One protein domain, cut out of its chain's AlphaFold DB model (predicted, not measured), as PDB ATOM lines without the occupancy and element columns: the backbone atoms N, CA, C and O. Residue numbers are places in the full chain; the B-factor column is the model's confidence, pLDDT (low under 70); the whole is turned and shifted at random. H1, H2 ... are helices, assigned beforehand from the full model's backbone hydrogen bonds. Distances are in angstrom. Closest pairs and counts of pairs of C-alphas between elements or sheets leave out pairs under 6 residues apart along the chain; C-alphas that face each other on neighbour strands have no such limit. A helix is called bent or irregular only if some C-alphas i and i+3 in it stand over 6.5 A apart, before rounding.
ATOM      1  N   VAL A   2      53.012 -42.577 -39.056       91.38
ATOM      2  CA  VAL A   2      52.961 -42.151 -40.476       91.38
ATOM      3  C   VAL A   2      52.743 -43.314 -41.448       91.38
ATOM      4  O   VAL A   2      51.808 -43.275 -42.236       91.38
ATOM      5  N   LEU A   3      53.530 -44.388 -41.327       94.50
ATOM      6  CA  LEU A   3      53.355 -45.584 -42.157       94.50
ATOM      7  C   LEU A   3      51.947 -46.190 -42.025       94.50
ATOM      8  O   LEU A   3      51.327 -46.520 -43.025       94.50
ATOM      9  N   GLY A   4      51.422 -46.288 -40.801       92.62
ATOM     10  CA  GLY A   4      50.072 -46.798 -40.555       92.62
ATOM     11  C   GLY A   4      48.979 -45.904 -41.148       92.62
ATOM     12  O   GLY A   4      48.002 -46.421 -41.672       92.62
ATOM     13  N   ALA A   5      49.163 -44.580 -41.126       91.62
ATOM     14  CA  ALA A   5      48.233 -43.641 -41.754       91.62
ATOM     15  C   ALA A   5      48.229 -43.783 -43.286       91.62
ATOM     16  O   ALA A   5      47.160 -43.832 -43.888       91.62
ATOM     17  N   ILE A   6      49.410 -43.919 -43.902       93.06
ATOM     18  CA  ILE A   6      49.547 -44.162 -45.348       93.06
ATOM     19  C   ILE A   6      48.876 -45.483 -45.730       93.06
ATOM     20  O   ILE A   6      48.065 -45.512 -46.650       93.06
ATOM     21  N   LEU A   7      49.177 -46.564 -45.004       95.44
ATOM     22  CA  LEU A   7      48.582 -47.874 -45.263       95.44
ATOM     23  C   LEU A   7      47.060 -47.842 -45.099       95.44
ATOM     24  O   LEU A   7      46.359 -48.315 -45.984       95.44
ATOM     25  N   GLY A   8      46.544 -47.223 -44.033       93.25
ATOM     26  CA  GLY A   8      45.102 -47.092 -43.812       93.25
ATOM     27  C   GLY A   8      44.395 -46.296 -44.911       93.25
ATOM     28  O   GLY A   8      43.318 -46.689 -45.355       93.25
ATOM     29  N   TYR A   9      45.015 -45.218 -45.398       91.00
ATOM     30  CA  TYR A   9      44.476 -44.435 -46.511       91.00
ATOM     31  C   TYR A   9      44.472 -45.224 -47.829       91.00
ATOM     32  O   TYR A   9      43.482 -45.226 -48.555       91.00
ATOM     33  N   ILE A  10      45.540 -45.967 -48.125       93.56
ATOM     34  CA  ILE A  10      45.577 -46.849 -49.300       93.56
ATOM     35  C   ILE A  10      44.498 -47.935 -49.189       93.56
ATOM     36  O   ILE A  10      43.799 -48.205 -50.163       93.56
ATOM     37  N   SER A  11      44.323 -48.529 -48.006       93.81
ATOM     38  CA  SER A  11      43.301 -49.552 -47.768       93.81
ATOM     39  C   SER A  11      41.881 -49.036 -47.993       93.81
ATOM     40  O   SER A  11      41.091 -49.755 -48.598       93.81
ATOM     41  N   ILE A  12      41.542 -47.812 -47.560       92.00
ATOM     42  CA  ILE A  12      40.181 -47.291 -47.770       92.00
ATOM     43  C   ILE A  12      39.896 -47.019 -49.250       92.00
ATOM     44  O   ILE A  12      38.805 -47.319 -49.722       92.00
ATOM     45  N   ILE A  13      40.886 -46.520 -49.997       90.44
ATOM     46  CA  ILE A  13      40.753 -46.287 -51.441       90.44
ATOM     47  C   ILE A  13      40.577 -47.616 -52.177       90.44
ATOM     48  O   ILE A  13      39.726 -47.739 -53.060       90.44
ATOM     49  N   ALA A  14      41.357 -48.629 -51.797       92.25
ATOM     50  CA  ALA A  14      41.218 -49.968 -52.353       92.25
ATOM     51  C   ALA A  14      39.820 -50.549 -52.079       92.25
ATOM     52  O   ALA A  14      39.208 -51.105 -52.985       92.25
ATOM     53  N   LEU A  15      39.289 -50.371 -50.863       90.56
ATOM     54  CA  LEU A  15      37.932 -50.800 -50.507       90.56
ATOM     55  C   LEU A  15      36.850 -50.041 -51.280       90.56
ATOM     56  O   LEU A  15      35.863 -50.648 -51.674       90.56
ATOM     57  N   GLN A  16      37.043 -48.750 -51.550       88.50
ATOM     58  CA  GLN A  16      36.097 -47.945 -52.330       88.50
ATOM     59  C   GLN A  16      35.971 -48.414 -53.784       88.50
ATOM     60  O   GLN A  16      34.964 -48.153 -54.434       88.50
ATOM     61  N   SER A  17      36.976 -49.129 -54.291       84.88
ATOM     62  CA  SER A  17      36.959 -49.692 -55.644       84.88
ATOM     63  C   SER A  17      36.150 -50.993 -55.738       84.88
ATOM     64  O   SER A  17      36.000 -51.536 -56.831       84.88
ATOM     65  N   TYR A  18      35.668 -51.522 -54.608       89.06
ATOM     66  CA  TYR A  18      34.910 -52.763 -54.536       89.06
ATOM     67  C   TYR A  18      33.439 -52.475 -54.219       89.06
ATOM     68  O   TYR A  18      33.109 -51.966 -53.150       89.06
ATOM     69  N   GLU A  19      32.548 -52.829 -55.143       85.25
ATOM     70  CA  GLU A  19      31.107 -52.773 -54.904       85.25
ATOM     71  C   GLU A  19      30.677 -54.011 -54.112       85.25
ATOM     72  O   GLU A  19      30.769 -55.144 -54.581       85.25
ATOM     73  N   ILE A  20      30.232 -53.792 -52.874       85.31
ATOM     74  CA  ILE A  20      29.688 -54.853 -52.028       85.31
ATOM     75  C   ILE A  20      28.186 -54.903 -52.265       85.31
ATOM     76  O   ILE A  20      27.461 -54.026 -51.790       85.31
ATOM     77  N   GLU A  21      27.722 -55.921 -52.984       88.00
ATOM     78  CA  GLU A  21      26.293 -56.174 -53.162       88.00
ATOM     79  C   GLU A  21      25.640 -56.556 -51.828       88.00
ATOM     80  O   GLU A  21      26.185 -57.342 -51.044       88.00
ATOM     81  N   VAL A  22      24.459 -56.000 -51.561       86.56
ATOM     82  CA  VAL A  22      23.683 -56.291 -50.349       86.56
ATOM     83  C   VAL A  22      22.260 -56.725 -50.713       86.56
ATOM     84  O   VAL A  22      21.704 -56.208 -51.680       86.56
ATOM     85  N   PRO A  23      21.637 -57.660 -49.962       84.81
ATOM     86  CA  PRO A  23      20.269 -58.097 -50.236       84.81
ATOM     87  C   PRO A  23      19.278 -56.920 -50.126       84.81
ATOM     88  O   PRO A  23      19.099 -56.394 -49.020       84.81
ATOM     89  N   PRO A  24      18.596 -56.517 -51.216       81.38
ATOM     90  CA  PRO A  24      17.757 -55.314 -51.228       81.38
ATOM     91  C   PRO A  24      16.587 -55.383 -50.242       81.38
ATOM     92  O   PRO A  24      16.199 -54.365 -49.663       81.38
ATOM     93  N   GLU A  25      16.075 -56.598 -50.014       85.19
ATOM     94  CA  GLU A  25      14.978 -56.908 -49.085       85.19
ATOM     95  C   GLU A  25      15.295 -56.468 -47.647       85.19
ATOM     96  O   GLU A  25      14.405 -56.097 -46.884       85.19
ATOM     97  N   THR A  26      16.576 -56.521 -47.274       85.12
ATOM     98  CA  THR A  26      17.056 -56.267 -45.909       85.12
ATOM     99  C   THR A  26      17.460 -54.808 -45.709       85.12
ATOM    100  O   THR A  26      17.379 -54.290 -44.596       85.12
ATOM    101  N   TYR A  27      17.885 -54.131 -46.778       83.50
ATOM    102  CA  TYR A  27      18.506 -52.804 -46.721       83.50
ATOM    103  C   TYR A  27      17.698 -51.733 -47.464       83.50
ATOM    104  O   TYR A  27      18.266 -50.831 -48.075       83.50
ATOM    105  N   PHE A  28      16.365 -51.814 -47.395       85.38
ATOM    106  CA  PHE A  28      15.445 -50.793 -47.920       85.38
ATOM    107  C   PHE A  28      15.689 -50.434 -49.400       85.38
ATOM    108  O   PHE A  28      15.586 -49.272 -49.789       85.38
ATOM    109  N   GLY A  29      16.014 -51.426 -50.234       81.00
ATOM    110  CA  GLY A  29      16.240 -51.225 -51.669       81.00
ATOM    111  C   GLY A  29      17.647 -50.758 -52.054       81.00
ATOM    112  O   GLY A  29      17.887 -50.498 -53.234       81.00
ATOM    113  N   LEU A  30      18.589 -50.675 -51.108       82.75
ATOM    114  CA  LEU A  30      20.007 -50.532 -51.440       82.75
ATOM    115  C   LEU A  30      20.501 -51.801 -52.143       82.75
ATOM    116  O   LEU A  30      20.293 -52.905 -51.649       82.75
ATOM    117  N   GLN A  31      21.151 -51.628 -53.293       81.38
ATOM    118  CA  GLN A  31      21.749 -52.729 -54.058       81.38
ATOM    119  C   GLN A  31      23.223 -52.931 -53.699       81.38
ATOM    120  O   GLN A  31      23.728 -54.048 -53.742       81.38
ATOM    121  N   THR A  32      23.899 -51.857 -53.285       85.88
ATOM    122  CA  THR A  32      25.310 -51.862 -52.899       85.88
ATOM    123  C   THR A  32      25.512 -51.131 -51.578       85.88
ATOM    124  O   THR A  32      24.754 -50.218 -51.244       85.88
ATOM    125  N   LEU A  33      26.556 -51.498 -50.832       85.38
ATOM    126  CA  LEU A  33      26.975 -50.773 -49.635       85.38
ATOM    127  C   LEU A  33      27.683 -49.464 -50.039       85.38
ATOM    128  O   LEU A  33      28.773 -49.524 -50.610       85.38
ATOM    129  N   PRO A  34      27.115 -48.281 -49.744       85.31
ATOM    130  CA  PRO A  34      27.777 -47.023 -50.056       85.31
ATOM    131  C   PRO A  34      28.945 -46.797 -49.090       85.31
ATOM    132  O   PRO A  34      28.747 -46.668 -47.881       85.31
ATOM    133  N   LEU A  35      30.168 -46.737 -49.623       88.69
ATOM    134  CA  LEU A  35      31.354 -46.351 -48.861       88.69
ATOM    135  C   LEU A  35      31.695 -44.885 -49.141       88.69
ATOM    136  O   LEU A  35      32.256 -44.552 -50.185       88.69
ATOM    137  N   GLU A  36      31.371 -44.012 -48.191       87.94
ATOM    138  CA  GLU A  36      31.716 -42.592 -48.245       87.94
ATOM    139  C   GLU A  36      32.998 -42.324 -47.450       87.94
ATOM    140  O   GLU A  36      33.095 -42.625 -46.257       87.94
ATOM    141  N   VAL A  37      34.003 -41.763 -48.123       88.00
ATOM    142  CA  VAL A  37      35.302 -41.445 -47.526       88.00
ATOM    143  C   VAL A  37      35.392 -39.940 -47.305       88.00
ATOM    144  O   VAL A  37      35.595 -39.185 -48.251       88.00
ATOM    145  N   ASP A  38      35.286 -39.510 -46.048       90.94
ATOM    146  CA  ASP A  38      35.519 -38.117 -45.654       90.94
ATOM    147  C   ASP A  38      36.986 -37.919 -45.208       90.94
ATOM    148  O   ASP A  38      37.406 -38.496 -44.194       90.94
ATOM    149  N   PRO A  39      37.785 -37.094 -45.914       87.06
ATOM    150  CA  PRO A  39      39.162 -36.787 -45.531       87.06
ATOM    151  C   PRO A  39      39.316 -36.223 -44.112       87.06
ATOM    152  O   PRO A  39      40.351 -36.452 -43.478       87.06
ATOM    153  N   LEU A  40      38.312 -35.519 -43.571       94.31
ATOM    154  CA  LEU A  40      38.374 -34.986 -42.204       94.31
ATOM    155  C   LEU A  40      38.465 -36.099 -41.159       94.31
ATOM    156  O   LEU A  40      39.189 -35.949 -40.172       94.31
ATOM    157  N   ASN A  41      37.826 -37.246 -41.398       91.94
ATOM    158  CA  ASN A  41      37.925 -38.397 -40.501       91.94
ATOM    159  C   ASN A  41      39.371 -38.904 -40.383       91.94
ATOM    160  O   ASN A  41      39.809 -39.271 -39.291       91.94
ATOM    161  N   PHE A  42      40.150 -38.852 -41.468       90.31
ATOM    162  CA  PHE A  42      41.571 -39.214 -41.448       90.31
ATOM    163  C   PHE A  42      42.412 -38.207 -40.672       90.31
ATOM    164  O   PHE A  42      43.319 -38.606 -39.941       90.31
ATOM    165  N   VAL A  43      42.099 -36.913 -40.783       91.94
ATOM    166  CA  VAL A  43      42.768 -35.860 -40.005       91.94
ATOM    167  C   VAL A  43      42.518 -36.065 -38.513       91.94
ATOM    168  O   VAL A  43      43.473 -36.064 -37.732       91.94
ATOM    169  N   TYR A  44      41.269 -36.318 -38.110       95.19
ATOM    170  CA  TYR A  44      40.940 -36.609 -36.714       95.19
ATOM    171  C   TYR A  44      41.637 -37.878 -36.219       95.19
ATOM    172  O   TYR A  44      42.291 -37.851 -35.175       95.19
ATOM    173  N   ALA A  45      41.574 -38.971 -36.982       93.69
ATOM    174  CA  ALA A  45      42.243 -40.219 -36.626       93.69
ATOM    175  C   ALA A  45      43.761 -40.034 -36.470       93.69
ATOM    176  O   ALA A  45      44.342 -40.494 -35.486       93.69
ATOM    177  N   ALA A  46      44.406 -39.317 -37.395       93.12
ATOM    178  CA  ALA A  46      45.831 -39.011 -37.330       93.12
ATOM    179  C   ALA A  46      46.179 -38.157 -36.102       93.12
ATOM    180  O   ALA A  46      47.160 -38.449 -35.416       93.12
ATOM    181  N   PHE A  47      45.367 -37.146 -35.790       95.81
ATOM    182  CA  PHE A  47      45.554 -36.293 -34.618       95.81
ATOM    183  C   PHE A  47      45.496 -37.091 -33.309       95.81
ATOM    184  O   PHE A  47      46.415 -37.017 -32.492       95.81
ATOM    185  N   PHE A  48      44.469 -37.924 -33.125       96.31
ATOM    186  CA  PHE A  48      44.359 -38.756 -31.924       96.31
ATOM    187  C   PHE A  48      45.449 -39.832 -31.861       96.31
ATOM    188  O   PHE A  48      46.052 -40.035 -30.805       96.31
ATOM    189  N   ALA A  49      45.770 -40.477 -32.985       95.00
ATOM    190  CA  ALA A  49      46.853 -41.455 -33.049       95.00
ATOM    191  C   ALA A  49      48.211 -40.834 -32.694       95.00
ATOM    192  O   ALA A  49      49.018 -41.471 -32.015       95.00
ATOM    193  N   PHE A  50      48.464 -39.590 -33.112       95.06
ATOM    194  CA  PHE A  50      49.664 -38.842 -32.750       95.06
ATOM    195  C   PHE A  50      49.756 -38.615 -31.239       95.06
ATOM    196  O   PHE A  50      50.785 -38.920 -30.635       95.06
ATOM    197  N   ILE A  51      48.665 -38.164 -30.614       96.25
ATOM    198  CA  ILE A  51      48.593 -37.951 -29.162       96.25
ATOM    199  C   ILE A  51      48.892 -39.253 -28.408       96.25
ATOM    200  O   ILE A  51      49.750 -39.280 -27.526       96.25
ATOM    201  N   VAL A  52      48.237 -40.354 -28.785       95.50
ATOM    202  CA  VAL A  52      48.465 -41.670 -28.165       95.50
ATOM    203  C   VAL A  52      49.914 -42.124 -28.351       95.50
ATOM    204  O   VAL A  52      50.522 -42.648 -27.417       95.50
ATOM    205  N   ASN A  53      50.497 -41.895 -29.531       95.12
ATOM    206  CA  ASN A  53      51.884 -42.257 -29.808       95.12
ATOM    207  C   ASN A  53      52.867 -41.469 -28.934       95.12
ATOM    208  O   ASN A  53      53.801 -42.064 -28.400       95.12
ATOM    209  N   ILE A  54      52.620 -40.173 -28.716       95.25
ATOM    210  CA  ILE A  54      53.399 -39.361 -27.774       95.25
ATOM    211  C   ILE A  54      53.331 -39.971 -26.378       95.25
ATOM    212  O   ILE A  54      54.374 -40.206 -25.776       95.25
ATOM    213  N   PHE A  55      52.139 -40.258 -25.854       95.06
ATOM    214  CA  PHE A  55      52.020 -40.814 -24.503       95.06
ATOM    215  C   PHE A  55      52.721 -42.168 -24.370       95.06
ATOM    216  O   PHE A  55      53.465 -42.388 -23.411       95.06
ATOM    217  N   SER A  56      52.539 -43.038 -25.363       94.62
ATOM    218  CA  SER A  56      53.149 -44.365 -25.401       94.62
ATOM    219  C   SER A  56      54.673 -44.316 -25.549       94.62
ATOM    220  O   SER A  56      55.369 -45.085 -24.898       94.62
ATOM    221  N   GLY A  57      55.216 -43.399 -26.356       95.25
ATOM    222  CA  GLY A  57      56.656 -43.295 -26.616       95.25
ATOM    223  C   GLY A  57      57.421 -42.478 -25.575       95.25
ATOM    224  O   GLY A  57      58.530 -42.840 -25.183       95.25
ATOM    225  N   VAL A  58      56.838 -41.387 -25.074       95.94
ATOM    226  CA  VAL A  58      57.525 -40.464 -24.158       95.94
ATOM    227  C   VAL A  58      57.738 -41.079 -22.780       95.94
ATOM    228  O   VAL A  58      58.792 -40.865 -22.182       95.94
ATOM    229  N   TYR A  59      56.776 -41.842 -22.257       91.88
ATOM    230  CA  TYR A  59      56.929 -42.499 -20.955       91.88
ATOM    231  C   TYR A  59      58.150 -43.444 -20.893       91.88
ATOM    232  O   TYR A  59      59.026 -43.215 -20.051       91.88
ATOM    233  N   PRO A  60      58.288 -44.454 -21.777       92.12
ATOM    234  CA  PRO A  60      59.453 -45.332 -21.778       92.12
ATOM    235  C   PRO A  60      60.734 -44.596 -22.177       92.12
ATOM    236  O   PRO A  60      61.767 -44.847 -21.563       92.12
ATOM    237  N   ALA A  61      60.687 -43.640 -23.114       95.75
ATOM    238  CA  ALA A  61      61.867 -42.853 -23.485       95.75
ATOM    239  C   ALA A  61      62.431 -42.066 -22.292       95.75
ATOM    240  O   ALA A  61      63.638 -42.063 -22.055       95.75
ATOM    241  N   ARG A  62      61.560 -41.450 -21.480       94.62
ATOM    242  CA  ARG A  62      61.967 -40.765 -20.242       94.62
ATOM    243  C   ARG A  62      62.544 -41.724 -19.210       94.62
ATOM    244  O   ARG A  62      63.477 -41.350 -18.506       94.62
ATOM    245  N   LYS A  63      61.988 -42.932 -19.096       92.31
ATOM    246  CA  LYS A  63      62.520 -43.966 -18.202       92.31
ATOM    247  C   LYS A  63      63.915 -44.416 -18.652       92.31
ATOM    248  O   LYS A  63      64.806 -44.492 -17.817       92.31
ATOM    249  N   ALA A  64      64.110 -44.639 -19.950       93.31
ATOM    250  CA  ALA A  64      65.394 -45.022 -20.533       93.31
ATOM    251  C   ALA A  64      66.458 -43.925 -20.372       93.31
ATOM    252  O   ALA A  64      67.570 -44.212 -19.950       93.31
ATOM    253  N   ALA A  65      66.104 -42.659 -20.611       93.56
ATOM    254  CA  ALA A  65      67.032 -41.533 -20.483       93.56
ATOM    255  C   ALA A  65      67.538 -41.294 -19.047       93.56
ATOM    256  O   ALA A  65      68.558 -40.641 -18.859       93.56
ATOM    257  N   LYS A  66      66.817 -41.788 -18.033       92.75
ATOM    258  CA  LYS A  66      67.196 -41.685 -16.614       92.75
ATOM    259  C   LYS A  66      67.899 -42.937 -16.084       92.75
ATOM    260  O   LYS A  66      68.221 -42.977 -14.897       92.75
ATOM    261  N   LEU A  67      68.081 -43.968 -16.910       92.06
ATOM    262  CA  LEU A  67      68.769 -45.186 -16.498       92.06
ATOM    263  C   LEU A  67      70.259 -44.890 -16.305       92.06
ATOM    264  O   LEU A  67      70.895 -44.292 -17.169       92.06
ATOM    265  N   ASP A  68      70.802 -45.309 -15.165       92.12
ATOM    266  CA  ASP A  68      72.232 -45.210 -14.884       92.12
ATOM    267  C   ASP A  68      73.017 -46.026 -15.930       92.12
ATOM    268  O   ASP A  68      72.760 -47.229 -16.059       92.12
ATOM    269  N   PRO A  69      73.952 -45.417 -16.681       86.25
ATOM    270  CA  PRO A  69      74.703 -46.107 -17.723       86.25
ATOM    271  C   PRO A  69      75.512 -47.294 -17.191       86.25
ATOM    272  O   PRO A  69      75.660 -48.280 -17.909       86.25
ATOM    273  N   VAL A  70      75.983 -47.253 -15.937       89.62
ATOM    274  CA  VAL A  70      76.691 -48.392 -15.327       89.62
ATOM    275  C   VAL A  70      75.742 -49.582 -15.194       89.62
ATOM    276  O   VAL A  70      76.062 -50.680 -15.643       89.62
ATOM    277  N   LYS A  71      74.527 -49.344 -14.685       86.38
ATOM    278  CA  LYS A  71      73.480 -50.375 -14.583       86.38
ATOM    279  C   LYS A  71      72.980 -50.837 -15.949       86.38
ATOM    280  O   LYS A  71      72.562 -51.983 -16.083       86.38
ATOM    281  N   ALA A  72      72.984 -49.959 -16.950       86.06
ATOM    282  CA  ALA A  72      72.583 -50.311 -18.307       86.06
ATOM    283  C   ALA A  72      73.555 -51.313 -18.944       86.06
ATOM    284  O   ALA A  72      73.095 -52.246 -19.586       86.06
ATOM    285  N   ILE A  73      74.867 -51.144 -18.736       85.62
ATOM    286  CA  ILE A  73      75.901 -52.063 -19.244       85.62
ATOM    287  C   ILE A  73      75.954 -53.351 -18.414       85.62
ATOM    288  O   ILE A  73      76.142 -54.422 -18.972       85.62
ATOM    289  N   GLU A  74      75.761 -53.267 -17.095       89.12
ATOM    290  CA  GLU A  74      75.726 -54.442 -16.209       89.12
ATOM    291  C   GLU A  74      74.601 -55.433 -16.569       89.12
ATOM    292  O   GLU A  74      74.760 -56.634 -16.377       89.12
ATOM    293  N   ASN A  75      73.475 -54.938 -17.101       72.75
ATOM    294  CA  ASN A  75      72.313 -55.742 -17.502       72.75
ATOM    295  C   ASN A  75      72.164 -55.906 -19.033       72.75
ATOM    296  O   ASN A  75      71.084 -56.299 -19.482       72.75
ATOM    297  N   ALA A  76      73.183 -55.549 -19.824       70.56
ATOM    298  CA  ALA A  76      73.200 -55.696 -21.285       70.56
ATOM    299  C   ALA A  76      73.727 -57.072 -21.713       70.56
ATOM    300  O   ALA A  76      73.170 -57.617 -22.693       70.56
TER     301      ALA A  76
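Overview. This is residues 2 to 76 of the 76 residues of an uncharacterized protein of bioreactor metagenome (UniProt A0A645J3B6). A long, thin rod: H1 runs one way, a long unnamed loop, residues 17 to 38, folds back at one end of the rod, and the longer H2 returns beside H1 and runs on past it to the tiny H3 at the other end. H1 and H2 come near each other without close packing, and residues 51 to 63 of H2 and 65 to 71 stick out. The printed part has 75 residues with three named helices, in the order H1, H2, H3, and no named strand; its class is all helix. It is extended, with a radius of gyration of the C-alphas of 22.3 A and spans of 70 by 25 by 21 A.

Arrangement. H1, residues 2 to 16, and H2, residues 39 to 65, are close but not clearly touching, with 2 pairs of C-alphas within 8 A. Their closest C-alphas, those of Ala 5 and Ala 46, are 6.8 A apart. The two run opposite ways at a shallow tilt of 27 degrees. H3, residues 69 to 74, is apart from both H1 and H2. Every O i to N i+4 pair is within hydrogen-bond range in H1 and H3; in H2, 21 of 23 are.

Along the chain. H1 begins at C-alpha 2 at (52.961, -42.151, -40.476) and is 21.4 A long. H2, 37.8 A long, begins at C-alpha 39 at (39.162, -36.787, -45.531). It has a kink of 27 degrees near residue 59 and is neither bent nor irregular, but only just: C-alphas 56 and 59 are 6.1 A apart. H3 ends at C-alpha 74 at (75.726, -54.442, -16.209).

Size, cuts and confidence. The two C-alphas farthest apart, those of Glu 25 and Val 70, are 70.9 A apart. The link from H1 to H2 is long, 22 residues; that from H2 to H3 is tight, 3 residues. The printed part has no cut and ends at the chain's last residue, 76. The mean pLDDT of the printed part is 89.9, and no printed residue is under 70.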